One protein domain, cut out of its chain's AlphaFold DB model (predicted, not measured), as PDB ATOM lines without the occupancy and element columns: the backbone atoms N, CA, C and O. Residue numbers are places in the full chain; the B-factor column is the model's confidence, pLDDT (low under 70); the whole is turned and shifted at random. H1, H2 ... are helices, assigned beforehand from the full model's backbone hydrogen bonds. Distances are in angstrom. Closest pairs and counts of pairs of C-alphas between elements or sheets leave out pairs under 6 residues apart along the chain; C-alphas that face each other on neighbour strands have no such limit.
ATOM      1  N   TRP A   4      76.960 107.676 129.244       93.88
ATOM      2  CA  TRP A   4      76.409 107.827 127.889       93.88
ATOM      3  C   TRP A   4      76.277 109.304 127.479       93.88
ATOM      4  O   TRP A   4      76.557 109.669 126.337       93.88
ATOM      5  N   TYR A   5      75.855 110.169 128.411       94.00
ATOM      6  CA  TYR A   5      75.652 111.590 128.131       94.00
ATOM      7  C   TYR A   5      76.995 112.262 127.859       94.00
ATOM      8  O   TYR A   5      77.106 113.107 126.977       94.00
ATOM      9  N   TRP A   6      78.012 111.878 128.629       94.81
ATOM     10  CA  TRP A   6      79.365 112.391 128.480       94.81
ATOM     11  C   TRP A   6      79.945 112.059 127.103       94.81
ATOM     12  O   TRP A   6      80.409 112.956 126.398       94.81
ATOM     13  N   GLU A   7      79.835 110.791 126.711       94.44
ATOM     14  CA  GLU A   7      80.373 110.277 125.454       94.44
ATOM     15  C   GLU A   7      79.632 110.849 124.239       94.44
ATOM     16  O   GLU A   7      80.234 111.461 123.360       94.44
ATOM     17  N   SER A   8      78.297 110.768 124.232       94.88
ATOM     18  CA  SER A   8      77.465 111.255 123.116       94.88
ATOM     19  C   SER A   8      77.591 112.759 122.850       94.88
ATOM     20  O   SER A   8      77.267 113.229 121.759       94.88
ATOM     21  N   ARG A   9      78.047 113.535 123.841       93.88
ATOM     22  CA  ARG A   9      78.265 114.985 123.735       93.88
ATOM     23  C   ARG A   9      79.735 115.360 123.537       93.88
ATOM     24  O   ARG A   9      80.025 116.556 123.489       93.88
ATOM     25  N   ASN A  10      80.630 114.376 123.413       94.81
ATOM     26  CA  ASN A  10      82.073 114.554 123.270       94.81
ATOM     27  C   ASN A  10      82.651 115.532 124.313       94.81
ATOM     28  O   ASN A  10      83.323 116.515 123.988       94.81
ATOM     29  N   LEU A  11      82.317 115.307 125.589       95.06
ATOM     30  CA  LEU A  11      82.750 116.192 126.674       95.06
ATOM     31  C   LEU A  11      84.233 116.018 127.038       95.06
ATOM     32  O   LEU A  11      84.816 116.948 127.598       95.06
ATOM     33  N   ASN A  12      84.845 114.886 126.663       92.94
ATOM     34  CA  ASN A  12      86.276 114.620 126.853       92.94
ATOM     35  C   ASN A  12      87.150 115.722 126.266       92.94
ATOM     36  O   ASN A  12      88.109 116.121 126.909       92.94
ATOM     37  N   LYS A  13      86.768 116.300 125.121       93.06
ATOM     38  CA  LYS A  13      87.495 117.424 124.522       93.06
ATOM     39  C   LYS A  13      87.761 118.556 125.526       93.06
ATOM     40  O   LYS A  13      88.892 118.994 125.683       93.06
ATOM     41  N   TRP A  14      86.727 119.001 126.237       93.25
ATOM     42  CA  TRP A  14      86.842 120.108 127.194       93.25
ATOM     43  C   TRP A  14      87.538 119.687 128.489       93.25
ATOM     44  O   TRP A  14      88.206 120.498 129.124       93.25
ATOM     45  N   ALA A  15      87.393 118.421 128.884       92.25
ATOM     46  CA  ALA A  15      88.088 117.875 130.045       92.25
ATOM     47  C   ALA A  15      89.598 117.750 129.798       92.25
ATOM     48  O   ALA A  15      90.384 118.156 130.652       92.25
ATOM     49  N   ASN A  16      89.997 117.278 128.616       91.50
ATOM     50  CA  ASN A  16      91.391 117.206 128.184       91.50
ATOM     51  C   ASN A  16      92.014 118.606 128.075       91.50
ATOM     52  O   ASN A  16      93.196 118.780 128.366       91.50
ATOM     53  N   GLU A  17      91.199 119.607 127.723       90.50
ATOM     54  CA  GLU A  17      91.589 121.018 127.722       90.50
ATOM     55  C   GLU A  17      91.697 121.636 129.138       90.50
ATOM     56  O   GLU A  17      92.262 122.713 129.320       90.50
ATOM     57  N   GLY A  18      91.145 120.987 130.169       91.56
ATOM     58  CA  GLY A  18      91.005 121.573 131.507       91.56
ATOM     59  C   GLY A  18      89.961 122.703 131.586       91.56
ATOM     60  O   GLY A  18      89.901 123.433 132.582       91.56
ATOM     61  N   ASP A  19      89.104 122.857 130.569       94.75
ATOM     62  CA  ASP A  19      88.071 123.896 130.491       94.75
ATOM     63  C   ASP A  19      86.781 123.477 131.219       94.75
ATOM     64  O   ASP A  19      85.741 123.134 130.642       94.75
ATOM     65  N   ILE A  20      86.845 123.544 132.549       94.38
ATOM     66  CA  ILE A  20      85.709 123.255 133.432       94.38
ATOM     67  C   ILE A  20      84.531 124.231 133.243       94.38
ATOM     68  O   ILE A  20      83.390 123.900 133.585       94.38
ATOM     69  N   GLU A  21      84.766 125.428 132.701       94.88
ATOM     70  CA  GLU A  21      83.731 126.447 132.523       94.88
ATOM     71  C   GLU A  21      82.831 126.101 131.343       94.88
ATOM     72  O   GLU A  21      81.601 126.066 131.489       94.88
ATOM     73  N   THR A  22      83.437 125.776 130.200       95.31
ATOM     74  CA  THR A  22      82.710 125.284 129.031       95.31
ATOM     75  C   THR A  22      82.051 123.948 129.337       95.31
ATOM     76  O   THR A  22      80.874 123.772 129.011       95.31
ATOM     77  N   LEU A  23      82.737 123.047 130.049       94.75
ATOM     78  CA  LEU A  23      82.162 121.778 130.496       94.75
ATOM     79  C   LEU A  23      80.884 122.002 131.322       94.75
ATOM     80  O   LEU A  23      79.838 121.416 131.043       94.75
ATOM     81  N   THR A  24      80.934 122.907 132.303       95.56
ATOM     82  CA  THR A  24      79.777 123.235 133.150       95.56
ATOM     83  C   THR A  24      78.632 123.813 132.322       95.56
ATOM     84  O   THR A  24      77.491 123.374 132.468       95.56
ATOM     85  N   LYS A  25      78.934 124.733 131.397       96.06
ATOM     86  CA  LYS A  25      77.936 125.324 130.498       96.06
ATOM     87  C   LYS A  25      77.290 124.283 129.585       96.06
ATOM     88  O   LYS A  25      76.085 124.345 129.370       96.06
ATOM     89  N   LYS A  26      78.052 123.317 129.064       94.56
ATOM     90  CA  LYS A  26      77.523 122.238 128.213       94.56
ATOM     91  C   LYS A  26      76.617 121.280 128.983       94.56
ATOM     92  O   LYS A  26      75.623 120.836 128.424       94.56
ATOM     93  N   ILE A  27      76.934 121.004 130.249       93.50
ATOM     94  CA  ILE A  27      76.138 120.108 131.098       93.50
ATOM     95  C   ILE A  27      74.847 120.790 131.573       93.50
ATOM     96  O   ILE A  27      73.779 120.189 131.513       93.50
ATOM     97  N   ASN A  28      74.939 122.035 132.046       93.94
ATOM     98  CA  ASN A  28      73.840 122.714 132.740       93.94
ATOM     99  C   ASN A  28      73.092 123.749 131.877       93.94
ATOM    100  O   ASN A  28      72.115 124.327 132.339       93.94
ATOM    101  N   GLY A  29      73.579 124.072 130.676       93.50
ATOM    102  CA  GLY A  29      73.097 125.217 129.888       93.50
ATOM    103  C   GLY A  29      73.556 126.587 130.418       93.50
ATOM    104  O   GLY A  29      73.251 127.614 129.819       93.50
ATOM    105  N   GLY A  30      74.325 126.623 131.513       94.38
ATOM    106  CA  GLY A  30      74.813 127.833 132.181       94.38
ATOM    107  C   GLY A  30      75.905 127.520 133.212       94.38
ATOM    108  O   GLY A  30      76.339 126.378 133.331       94.38
ATOM    109  N   LYS A  31      76.361 128.522 133.975       94.88
ATOM    110  CA  LYS A  31      77.454 128.376 134.966       94.88
ATOM    111  C   LYS A  31      76.971 128.034 136.390       94.88
ATOM    112  O   LYS A  31      77.735 128.139 137.348       94.88
ATOM    113  N   ASN A  32      75.719 127.598 136.546       96.25
ATOM    114  CA  ASN A  32      75.165 127.231 137.853       96.25
ATOM    115  C   ASN A  32      75.985 126.098 138.488       96.25
ATOM    116  O   ASN A  32      76.208 125.058 137.862       96.25
ATOM    117  N   GLY A  33      76.445 126.313 139.724       95.81
ATOM    118  CA  GLY A  33      77.292 125.369 140.460       95.81
ATOM    119  C   GLY A  33      78.766 125.340 140.034       95.81
ATOM    120  O   GLY A  33      79.492 124.455 140.476       95.81
ATOM    121  N   LEU A  34      79.235 126.275 139.195       96.00
ATOM    122  CA  LEU A  34      80.633 126.312 138.745       96.00
ATOM    123  C   LEU A  34      81.627 126.430 139.911       96.00
ATOM    124  O   LEU A  34      82.589 125.671 139.952       96.00
ATOM    125  N   ALA A  35      81.385 127.326 140.872       96.06
ATOM    126  CA  ALA A  35      82.276 127.515 142.023       96.06
ATOM    127  C   ALA A  35      82.441 126.224 142.848       96.06
ATOM    128  O   ALA A  35      83.546 125.818 143.192       96.06
ATOM    129  N   ASP A  36      81.337 125.523 143.087       96.88
ATOM    130  CA  ASP A  36      81.319 124.246 143.798       96.88
ATOM    131  C   ASP A  36      82.043 123.135 143.008       96.88
ATOM    132  O   ASP A  36      82.815 122.357 143.572       96.88
ATOM    133  N   ARG A  37      81.892 123.102 141.675       96.62
ATOM    134  CA  ARG A  37      82.672 122.210 140.796       96.62
ATOM    135  C   ARG A  37      84.171 122.512 140.852       96.62
ATOM    136  O   ARG A  37      84.952 121.571 140.941       96.62
ATOM    137  N   ILE A  38      84.562 123.788 140.843       97.06
ATOM    138  CA  ILE A  38      85.963 124.223 140.963       97.06
ATOM    139  C   ILE A  38      86.548 123.777 142.306       97.06
ATOM    140  O   ILE A  38      87.616 123.172 142.329       97.06
ATOM    141  N   ASN A  39      85.821 123.985 143.405       96.31
ATOM    142  CA  ASN A  39      86.267 123.574 144.735       96.31
ATOM    143  C   ASN A  39      86.447 122.056 144.833       96.31
ATOM    144  O   ASN A  39      87.459 121.584 145.348       96.31
ATOM    145  N   ARG A  40      85.497 121.265 144.316       97.00
ATOM    146  CA  ARG A  40      85.638 119.799 144.299       97.00
ATOM    147  C   ARG A  40      86.795 119.345 143.415       97.00
ATOM    148  O   ARG A  40      87.556 118.483 143.842       97.00
ATOM    149  N   TYR A  41      86.937 119.930 142.227       96.88
ATOM    150  CA  TYR A  41      88.043 119.632 141.320       96.88
ATOM    151  C   TYR A  41      89.394 119.908 141.986       96.88
ATOM    152  O   TYR A  41      90.225 119.010 142.038       96.88
ATOM    153  N   GLY A  42      89.576 121.093 142.578       97.62
ATOM    154  CA  GLY A  42      90.810 121.456 143.277       97.62
ATOM    155  C   GLY A  42      91.147 120.488 144.410       97.62
ATOM    156  O   GLY A  42      92.258 119.971 144.465       97.62
ATOM    157  N   ARG A  43      90.170 120.159 145.267       97.81
ATOM    158  CA  ARG A  43      90.361 119.203 146.372       97.81
ATOM    159  C   ARG A  43      90.799 117.822 145.886       97.81
ATOM    160  O   ARG A  43      91.702 117.233 146.471       97.81
ATOM    161  N   VAL A  44      90.154 117.297 144.842       97.75
ATOM    162  CA  VAL A  44      90.487 115.977 144.285       97.75
ATOM    163  C   VAL A  44      91.858 116.007 143.612       97.75
ATOM    164  O   VAL A  44      92.663 115.116 143.861       97.75
ATOM    165  N   ALA A  45      92.146 117.044 142.821       97.50
ATOM    166  CA  ALA A  45      93.432 117.215 142.157       97.50
ATOM    167  C   ALA A  45      94.588 117.243 143.166       97.50
ATOM    168  O   ALA A  45      95.557 116.512 143.004       97.50
ATOM    169  N   LEU A  46      94.444 118.015 144.247       98.38
ATOM    170  CA  LEU A  46      95.436 118.090 145.320       98.38
ATOM    171  C   LEU A  46      95.714 116.720 145.943       98.38
ATOM    172  O   LEU A  46      96.872 116.329 146.053       98.38
ATOM    173  N   VAL A  47      94.667 115.971 146.300       98.00
ATOM    174  CA  VAL A  47      94.822 114.638 146.905       98.00
ATOM    175  C   VAL A  47      95.514 113.665 145.950       98.00
ATOM    176  O   VAL A  47      96.407 112.937 146.374       98.00
ATOM    177  N   LEU A  48      95.148 113.669 144.664       96.94
ATOM    178  CA  LEU A  48      95.795 112.827 143.650       96.94
ATOM    179  C   LEU A  48      97.273 113.184 143.448       96.94
ATOM    180  O   LEU A  48      98.084 112.304 143.176       96.94
ATOM    181  N   LEU A  49      97.623 114.458 143.626       96.62
ATOM    182  CA  LEU A  49      98.993 114.966 143.571       96.62
ATOM    183  C   LEU A  49      99.770 114.778 144.888       96.62
ATOM    184  O   LEU A  49     100.907 115.230 144.990       96.62
ATOM    185  N   GLY A  50      99.178 114.136 145.901       97.44
ATOM    186  CA  GLY A  50      99.822 113.866 147.193       97.44
ATOM    187  C   GLY A  50      99.765 115.020 148.200       97.44
ATOM    188  O   GLY A  50     100.368 114.933 149.269       97.44
ATOM    189  N   TYR A  51      99.023 116.085 147.901       97.75
ATOM    190  CA  TYR A  51      98.776 117.188 148.827       97.75
ATOM    191  C   TYR A  51      97.593 116.878 149.746       97.75
ATOM    192  O   TYR A  51      96.755 116.008 149.493       97.75
ATOM    193  N   ARG A  52      97.468 117.659 150.821       97.94
ATOM    194  CA  ARG A  52      96.239 117.682 151.618       97.94
ATOM    195  C   ARG A  52      95.087 118.271 150.802       97.94
ATOM    196  O   ARG A  52      95.292 119.162 149.982       97.94
ATOM    197  N   ALA A  53      93.855 117.850 151.090       96.94
ATOM    198  CA  ALA A  53      92.667 118.351 150.391       96.94
ATOM    199  C   ALA A  53      92.442 119.872 150.547       96.94
ATOM    200  O   ALA A  53      91.771 120.474 149.717       96.94
ATOM    201  N   ASP A  54      92.981 120.482 151.604       97.12
ATOM    202  CA  ASP A  54      92.976 121.923 151.890       97.12
ATOM    203  C   ASP A  54      94.303 122.617 151.507       97.12
ATOM    204  O   ASP A  54      94.479 123.812 151.738       97.12
ATOM    205  N   GLY A  55      95.238 121.889 150.890       97.94
ATOM    206  CA  GLY A  55      96.615 122.307 150.621       97.94
ATOM    207  C   GLY A  55      96.817 123.254 149.435       97.94
ATOM    208  O   GLY A  55      97.889 123.232 148.837       97.94
ATOM    209  N   VAL A  56      95.829 124.087 149.077       98.19
ATOM    210  CA  VAL A  56      95.912 124.987 147.903       98.19
ATOM    211  C   VAL A  56      97.121 125.917 148.007       98.19
ATOM    212  O   VAL A  56      97.902 126.017 147.065       98.19
ATOM    213  N   ARG A  57      97.326 126.536 149.177       98.38
ATOM    214  CA  ARG A  57      98.447 127.461 149.412       98.38
ATOM    215  C   ARG A  57      99.810 126.783 149.273       98.38
ATOM    216  O   ARG A  57     100.739 127.387 148.751       98.38
ATOM    217  N   GLN A  58      99.919 125.532 149.721       98.44
ATOM    218  CA  GLN A  58     101.149 124.753 149.588       98.44
ATOM    219  C   GLN A  58     101.429 124.452 148.114       98.44
ATOM    220  O   GLN A  58     102.506 124.762 147.623       98.44
ATOM    221  N   PHE A  59     100.428 123.949 147.388       98.38
ATOM    222  CA  PHE A  59     100.550 123.695 145.954       98.38
ATOM    223  C   PHE A  59     100.941 124.958 145.174       98.38
ATOM    224  O   PHE A  59     101.823 124.904 144.319       98.38
ATOM    225  N   GLN A  60     100.319 126.098 145.486       98.62
ATOM    226  CA  GLN A  60     100.645 127.388 144.875       98.62
ATOM    227  C   GLN A  60     102.099 127.790 145.126       98.62
ATOM    228  O   GLN A  60     102.783 128.172 144.179       98.62
ATOM    229  N   ALA A  61     102.585 127.659 146.363       98.19
ATOM    230  CA  ALA A  61     103.974 127.948 146.702       98.19
ATOM    231  C   ALA A  61     104.949 127.037 145.933       98.19
ATOM    232  O   ALA A  61     105.890 127.532 145.309       98.19
ATOM    233  N   ASP A  62     104.675 125.731 145.900       97.94
ATOM    234  CA  ASP A  62     105.519 124.731 145.236       97.94
ATOM    235  C   ASP A  62     105.590 124.950 143.711       97.94
ATOM    236  O   ASP A  62     106.629 124.721 143.089       97.94
ATOM    237  N   HIS A  63     104.516 125.478 143.111       96.50
ATOM    238  CA  HIS A  63     104.420 125.774 141.675       96.50
ATOM    239  C   HIS A  63     104.694 127.244 141.323       96.50
ATOM    240  O   HIS A  63     104.495 127.641 140.174       96.50
ATOM    241  N   ARG A  64     105.178 128.056 142.277       97.06
ATOM    242  CA  ARG A  64     105.509 129.485 142.086       97.06
ATOM    243  C   ARG A  64     104.332 130.326 141.571       97.06
ATOM    244  O   ARG A  64     104.511 131.235 140.760       97.06
ATOM    245  N   LEU A  65     103.129 130.011 142.033       95.69
ATOM    246  CA  LEU A  65     101.923 130.798 141.802       95.69
ATOM    247  C   LEU A  65     101.735 131.830 142.919       95.69
ATOM    248  O   LEU A  65     102.367 131.758 143.974       95.69
ATOM    249  N   GLU A  66     100.827 132.778 142.700       96.38
ATOM    250  CA  GLU A  66     100.336 133.638 143.774       96.38
ATOM    251  C   GLU A  66      99.664 132.784 144.860       96.38
ATOM    252  O   GLU A  66      98.833 131.924 144.565       96.38
ATOM    253  N   VAL A  67     100.059 132.989 146.119       97.56
ATOM    254  CA  VAL A  67      99.609 132.181 147.265       97.56
ATOM    255  C   VAL A  67      98.380 132.828 147.908       97.56
ATOM    256  O   VAL A  67      98.388 133.223 149.076       97.56
ATOM    257  N   ASP A  68      97.310 132.963 147.133       96.12
ATOM    258  CA  ASP A  68      96.036 133.548 147.570       96.12
ATOM    259  C   ASP A  68      95.130 132.525 148.290       96.12
ATOM    260  O   ASP A  68      94.309 132.907 149.128       96.12
ATOM    261  N   GLY A  69      95.372 131.223 148.097       96.62
ATOM    262  CA  GLY A  69      94.534 130.129 148.593       96.62
ATOM    263  C   GLY A  69      93.315 129.828 147.717       96.62
ATOM    264  O   GLY A  69      92.537 128.937 148.065       96.62
ATOM    265  N   ASP A  70      93.177 130.511 146.583       95.62
ATOM    266  CA  ASP A  70      92.071 130.374 145.653       95.62
ATOM    267  C   ASP A  70      92.424 129.449 144.481       95.62
ATOM    268  O   ASP A  70      93.488 129.489 143.854       95.62
ATOM    269  N   VAL A  71      91.461 128.609 144.104       96.44
ATOM    270  CA  VAL A  71      91.582 127.715 142.943       96.44
ATOM    271  C   VAL A  71      91.201 128.478 141.661       96.44
ATOM    272  O   VAL A  71      90.295 128.105 140.908       96.44
ATOM    273  N   GLY A  72      91.885 129.604 141.436       95.25
ATOM    274  CA  GLY A  72      91.718 130.479 140.277       95.25
ATOM    275  C   GLY A  72      92.202 129.849 138.960       95.25
ATOM    276  O   GLY A  72      92.707 128.725 138.949       95.25
ATOM    277  N   PRO A  73      92.060 130.545 137.815       95.69
ATOM    278  CA  PRO A  73      92.430 130.008 136.501       95.69
ATOM    279  C   PRO A  73      93.882 129.513 136.412       95.69
ATOM    280  O   PRO A  73      94.111 128.411 135.919       95.69
ATOM    281  N   LYS A  74      94.847 130.278 136.950       95.75
ATOM    282  CA  LYS A  74      96.272 129.900 136.970       95.75
ATOM    283  C   LYS A  74      96.502 128.636 137.817       95.75
ATOM    284  O   LYS A  74      97.114 127.685 137.338       95.75
ATOM    285  N   THR A  75      95.925 128.575 139.022       97.25
ATOM    286  CA  THR A  75      95.982 127.388 139.897       97.25
ATOM    287  C   THR A  75      95.364 126.157 139.231       97.25
ATOM    288  O   THR A  75      95.959 125.085 139.253       97.25
ATOM    289  N   ARG A  76      94.196 126.293 138.588       96.38
ATOM    290  CA  ARG A  76      93.533 125.188 137.871       96.38
ATOM    291  C   ARG A  76      94.362 124.670 136.704       96.38
ATOM    292  O   ARG A  76      94.454 123.460 136.537       96.38
ATOM    293  N   ALA A  77      94.957 125.565 135.917       95.75
ATOM    294  CA  ALA A  77      95.817 125.178 134.807       95.75
ATOM    295  C   ALA A  77      97.042 124.394 135.301       95.75
ATOM    296  O   ALA A  77      97.348 123.336 134.755       95.75
ATOM    297  N   ALA A  78      97.686 124.859 136.375       96.62
ATOM    298  CA  ALA A  78      98.811 124.157 136.986       96.62
ATOM    299  C   ALA A  78      98.408 122.784 137.548       96.62
ATOM    300  O   ALA A  78      99.097 121.801 137.290       96.62
ATOM    301  N   LEU A  79      97.273 122.691 138.255       96.94
ATOM    302  CA  LEU A  79      96.736 121.416 138.744       96.94
ATOM    303  C   LEU A  79      96.481 120.440 137.591       96.94
ATOM    304  O   LEU A  79      96.860 119.278 137.681       96.94
ATOM    305  N   HIS A  80      95.877 120.912 136.497       95.81
ATOM    306  CA  HIS A  80      95.623 120.092 135.312       95.81
ATOM    307  C   HIS A  80      96.919 119.559 134.703       95.81
ATOM    308  O   HIS A  80      97.041 118.360 134.480       95.81
ATOM    309  N   GLN A  81      97.912 120.426 134.497       94.62
ATOM    310  CA  GLN A  81      99.212 120.018 133.960       94.62
ATOM    311  C   GLN A  81      99.927 119.014 134.868       94.62
ATOM    312  O   GLN A  81     100.441 118.009 134.384       94.62
ATOM    313  N   ALA A  82      99.909 119.243 136.181       94.94
ATOM    314  CA  ALA A  82     100.513 118.331 137.142       94.94
ATOM    315  C   ALA A  82      99.818 116.957 137.139       94.94
ATOM    316  O   ALA A  82     100.490 115.930 137.191       94.94
ATOM    317  N   LEU A  83      98.485 116.917 137.022       94.06
ATOM    318  CA  LEU A  83      97.728 115.665 136.911       94.06
ATOM    319  C   LEU A  83      98.022 114.917 135.611       94.06
ATOM    320  O   LEU A  83      98.183 113.701 135.635       94.06
ATOM    321  N   VAL A  84      98.110 115.627 134.486       92.38
ATOM    322  CA  VAL A  84      98.489 115.029 133.197       92.38
ATOM    323  C   VAL A  84      99.892 114.425 133.288       92.38
ATOM    324  O   VAL A  84     100.110 113.313 132.818       92.38
ATOM    325  N   ALA A  85     100.828 115.106 133.954       90.94
ATOM    326  CA  ALA A  85     102.194 114.621 134.138       90.94
ATOM    327  C   ALA A  85     102.300 113.353 135.012       90.94
ATOM    328  O   ALA A  85     103.297 112.640 134.912       90.94
ATOM    329  N   LEU A  86     101.290 113.034 135.837       89.62
ATOM    330  CA  LEU A  86     101.253 111.779 136.603       89.62
ATOM    331  C   LEU A  86     101.032 110.541 135.723       89.62
ATOM    332  O   LEU A  86     101.321 109.430 136.168       89.62
ATOM    333  N   VAL A  87     100.494 110.707 134.511       86.81
ATOM    334  CA  VAL A  87     100.157 109.599 133.611       86.81
ATOM    335  C   VAL A  87     101.139 109.588 132.433       86.81
ATOM    336  O   VAL A  87     101.046 110.442 131.545       86.81
ATOM    337  N   PRO A  88     102.086 108.631 132.382       84.25
ATOM    338  CA  PRO A  88     103.041 108.538 131.282       84.25
ATOM    339  C   PRO A  88     102.335 108.431 129.923       84.25
ATOM    340  O   PRO A  88     101.420 107.627 129.757       84.25
ATOM    341  N   GLY A  89     102.763 109.240 128.952       78.88
ATOM    342  CA  GLY A  89     102.203 109.266 127.596       78.88
ATOM    343  C   GLY A  89     100.895 110.053 127.433       78.88
ATOM    344  O   GLY A  89     100.447 110.242 126.306       78.88
ATOM    345  N   GLU A  90     100.282 110.564 128.509       82.12
ATOM    346  CA  GLU A  90      99.044 111.355 128.404       82.12
ATOM    347  C   GLU A  90      99.301 112.750 127.821       82.12
ATOM    348  O   GLU A  90      98.543 113.222 126.978       82.12
ATOM    349  N   ALA A  91     100.413 113.380 128.209       76.06
ATOM    350  CA  ALA A  91     100.834 114.683 127.692       76.06
ATOM    351  C   ALA A  91     101.145 114.674 126.182       76.06
ATOM    352  O   ALA A  91     101.123 115.721 125.541       76.06
ATOM    353  N   GLU A  92     101.444 113.505 125.612       77.81
ATOM    354  CA  GLU A  92     101.792 113.341 124.196       77.81
ATOM    355  C   GLU A  92     100.551 113.186 123.304       77.81
ATOM    356  O   GLU A  92     100.644 113.270 122.076       77.81
ATOM    357  N   LYS A  93      99.369 112.976 123.897       77.19
ATOM    358  CA  LYS A  93      98.131 112.841 123.132       77.19
ATOM    359  C   LYS A  93      97.737 114.189 122.522       77.19
ATOM    360  O   LYS A  93      97.657 115.186 123.237       77.19
TER     361      LYS A  93
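Overview. This is residues 4 to 93 of the 188 residues of the protein "Putative chitinase" of Rhizobium giardinii (UniProt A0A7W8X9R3). The longest helix, H4, joins two groups of helices: near its first residues it meets H3, which leads back to the short helices H2 and H1, and its last half packs on H6, with H5 beyond it. The helices mostly cross rather than lie side by side, and H1 lies at the far end of the flat outline, touching no helix. The printed part has 90 residues with six named helices, H1 to H6 in order along the chain, and no named strand; the class is all helix. The whole is compact, with a radius of gyration of the C-alphas of 13.6 A, and spans 38 by 33 by 18 A.

Arrangement. H4, residues 34 to 48, is the hub, touching three other helices. With residues 42 to 48 alone it touches H6, residues 73 to 85; the closest C-alphas are those of Ala 45 and Leu 79, 6.3 A apart. Their lines stand at a steep tilt of 37 degrees, only just past shallow, and run the same way. With residues 34 to 38 alone H4 touches H3, residues 20 to 28, closest at the C-alphas of Thr 24 and Leu 34, 6.4 A apart, at a steep tilt of 54 degrees, opposite ways. With residues 42 to 46 alone H4 only just touches H5, residues 56 to 62, with 3 pairs of C-alphas within 8 A, the closest being those of Leu 46 and Val 56 at 7.4 A. H5 and H6 are close but not clearly touching, with the C-alphas of Gln 60 and Thr 75 closest at 6.8 A. H2, residues 12 to 16, and H3 touch only at the corner by their link, closest at the C-alphas of Trp 14 and Leu 23, 6.0 A apart. H1, residues 4 to 8, is close to H2 but not clearly touching: the C-alphas of Trp 6 and Asn 12 are 7.4 A apart. H3 and H6 are apart. In H1, H2, H3, H4, H5 and H6 every O i to N i+4 pair is within hydrogen-bond range.

Along the chain. H4 is 20.9 A from first to last C-alpha, H6 18.4 A, H3 11.9 A, H5 10.0 A, H1 6.0 A and H2 5.9 A. C-alpha 34, where H4 begins, is at (80.633, 126.312, 138.745). H1 begins at C-alpha 4, at (76.409, 107.827, 127.889), and H6 ends at C-alpha 85, at (102.194, 114.621, 134.138).

Size, cuts and confidence. The two C-alphas farthest apart are those of Ser 8 and Ala 61, at 39.2 A. The printed part has no cut and no long link. The mean pLDDT of the printed part is 94.5, and no printed residue is under 70.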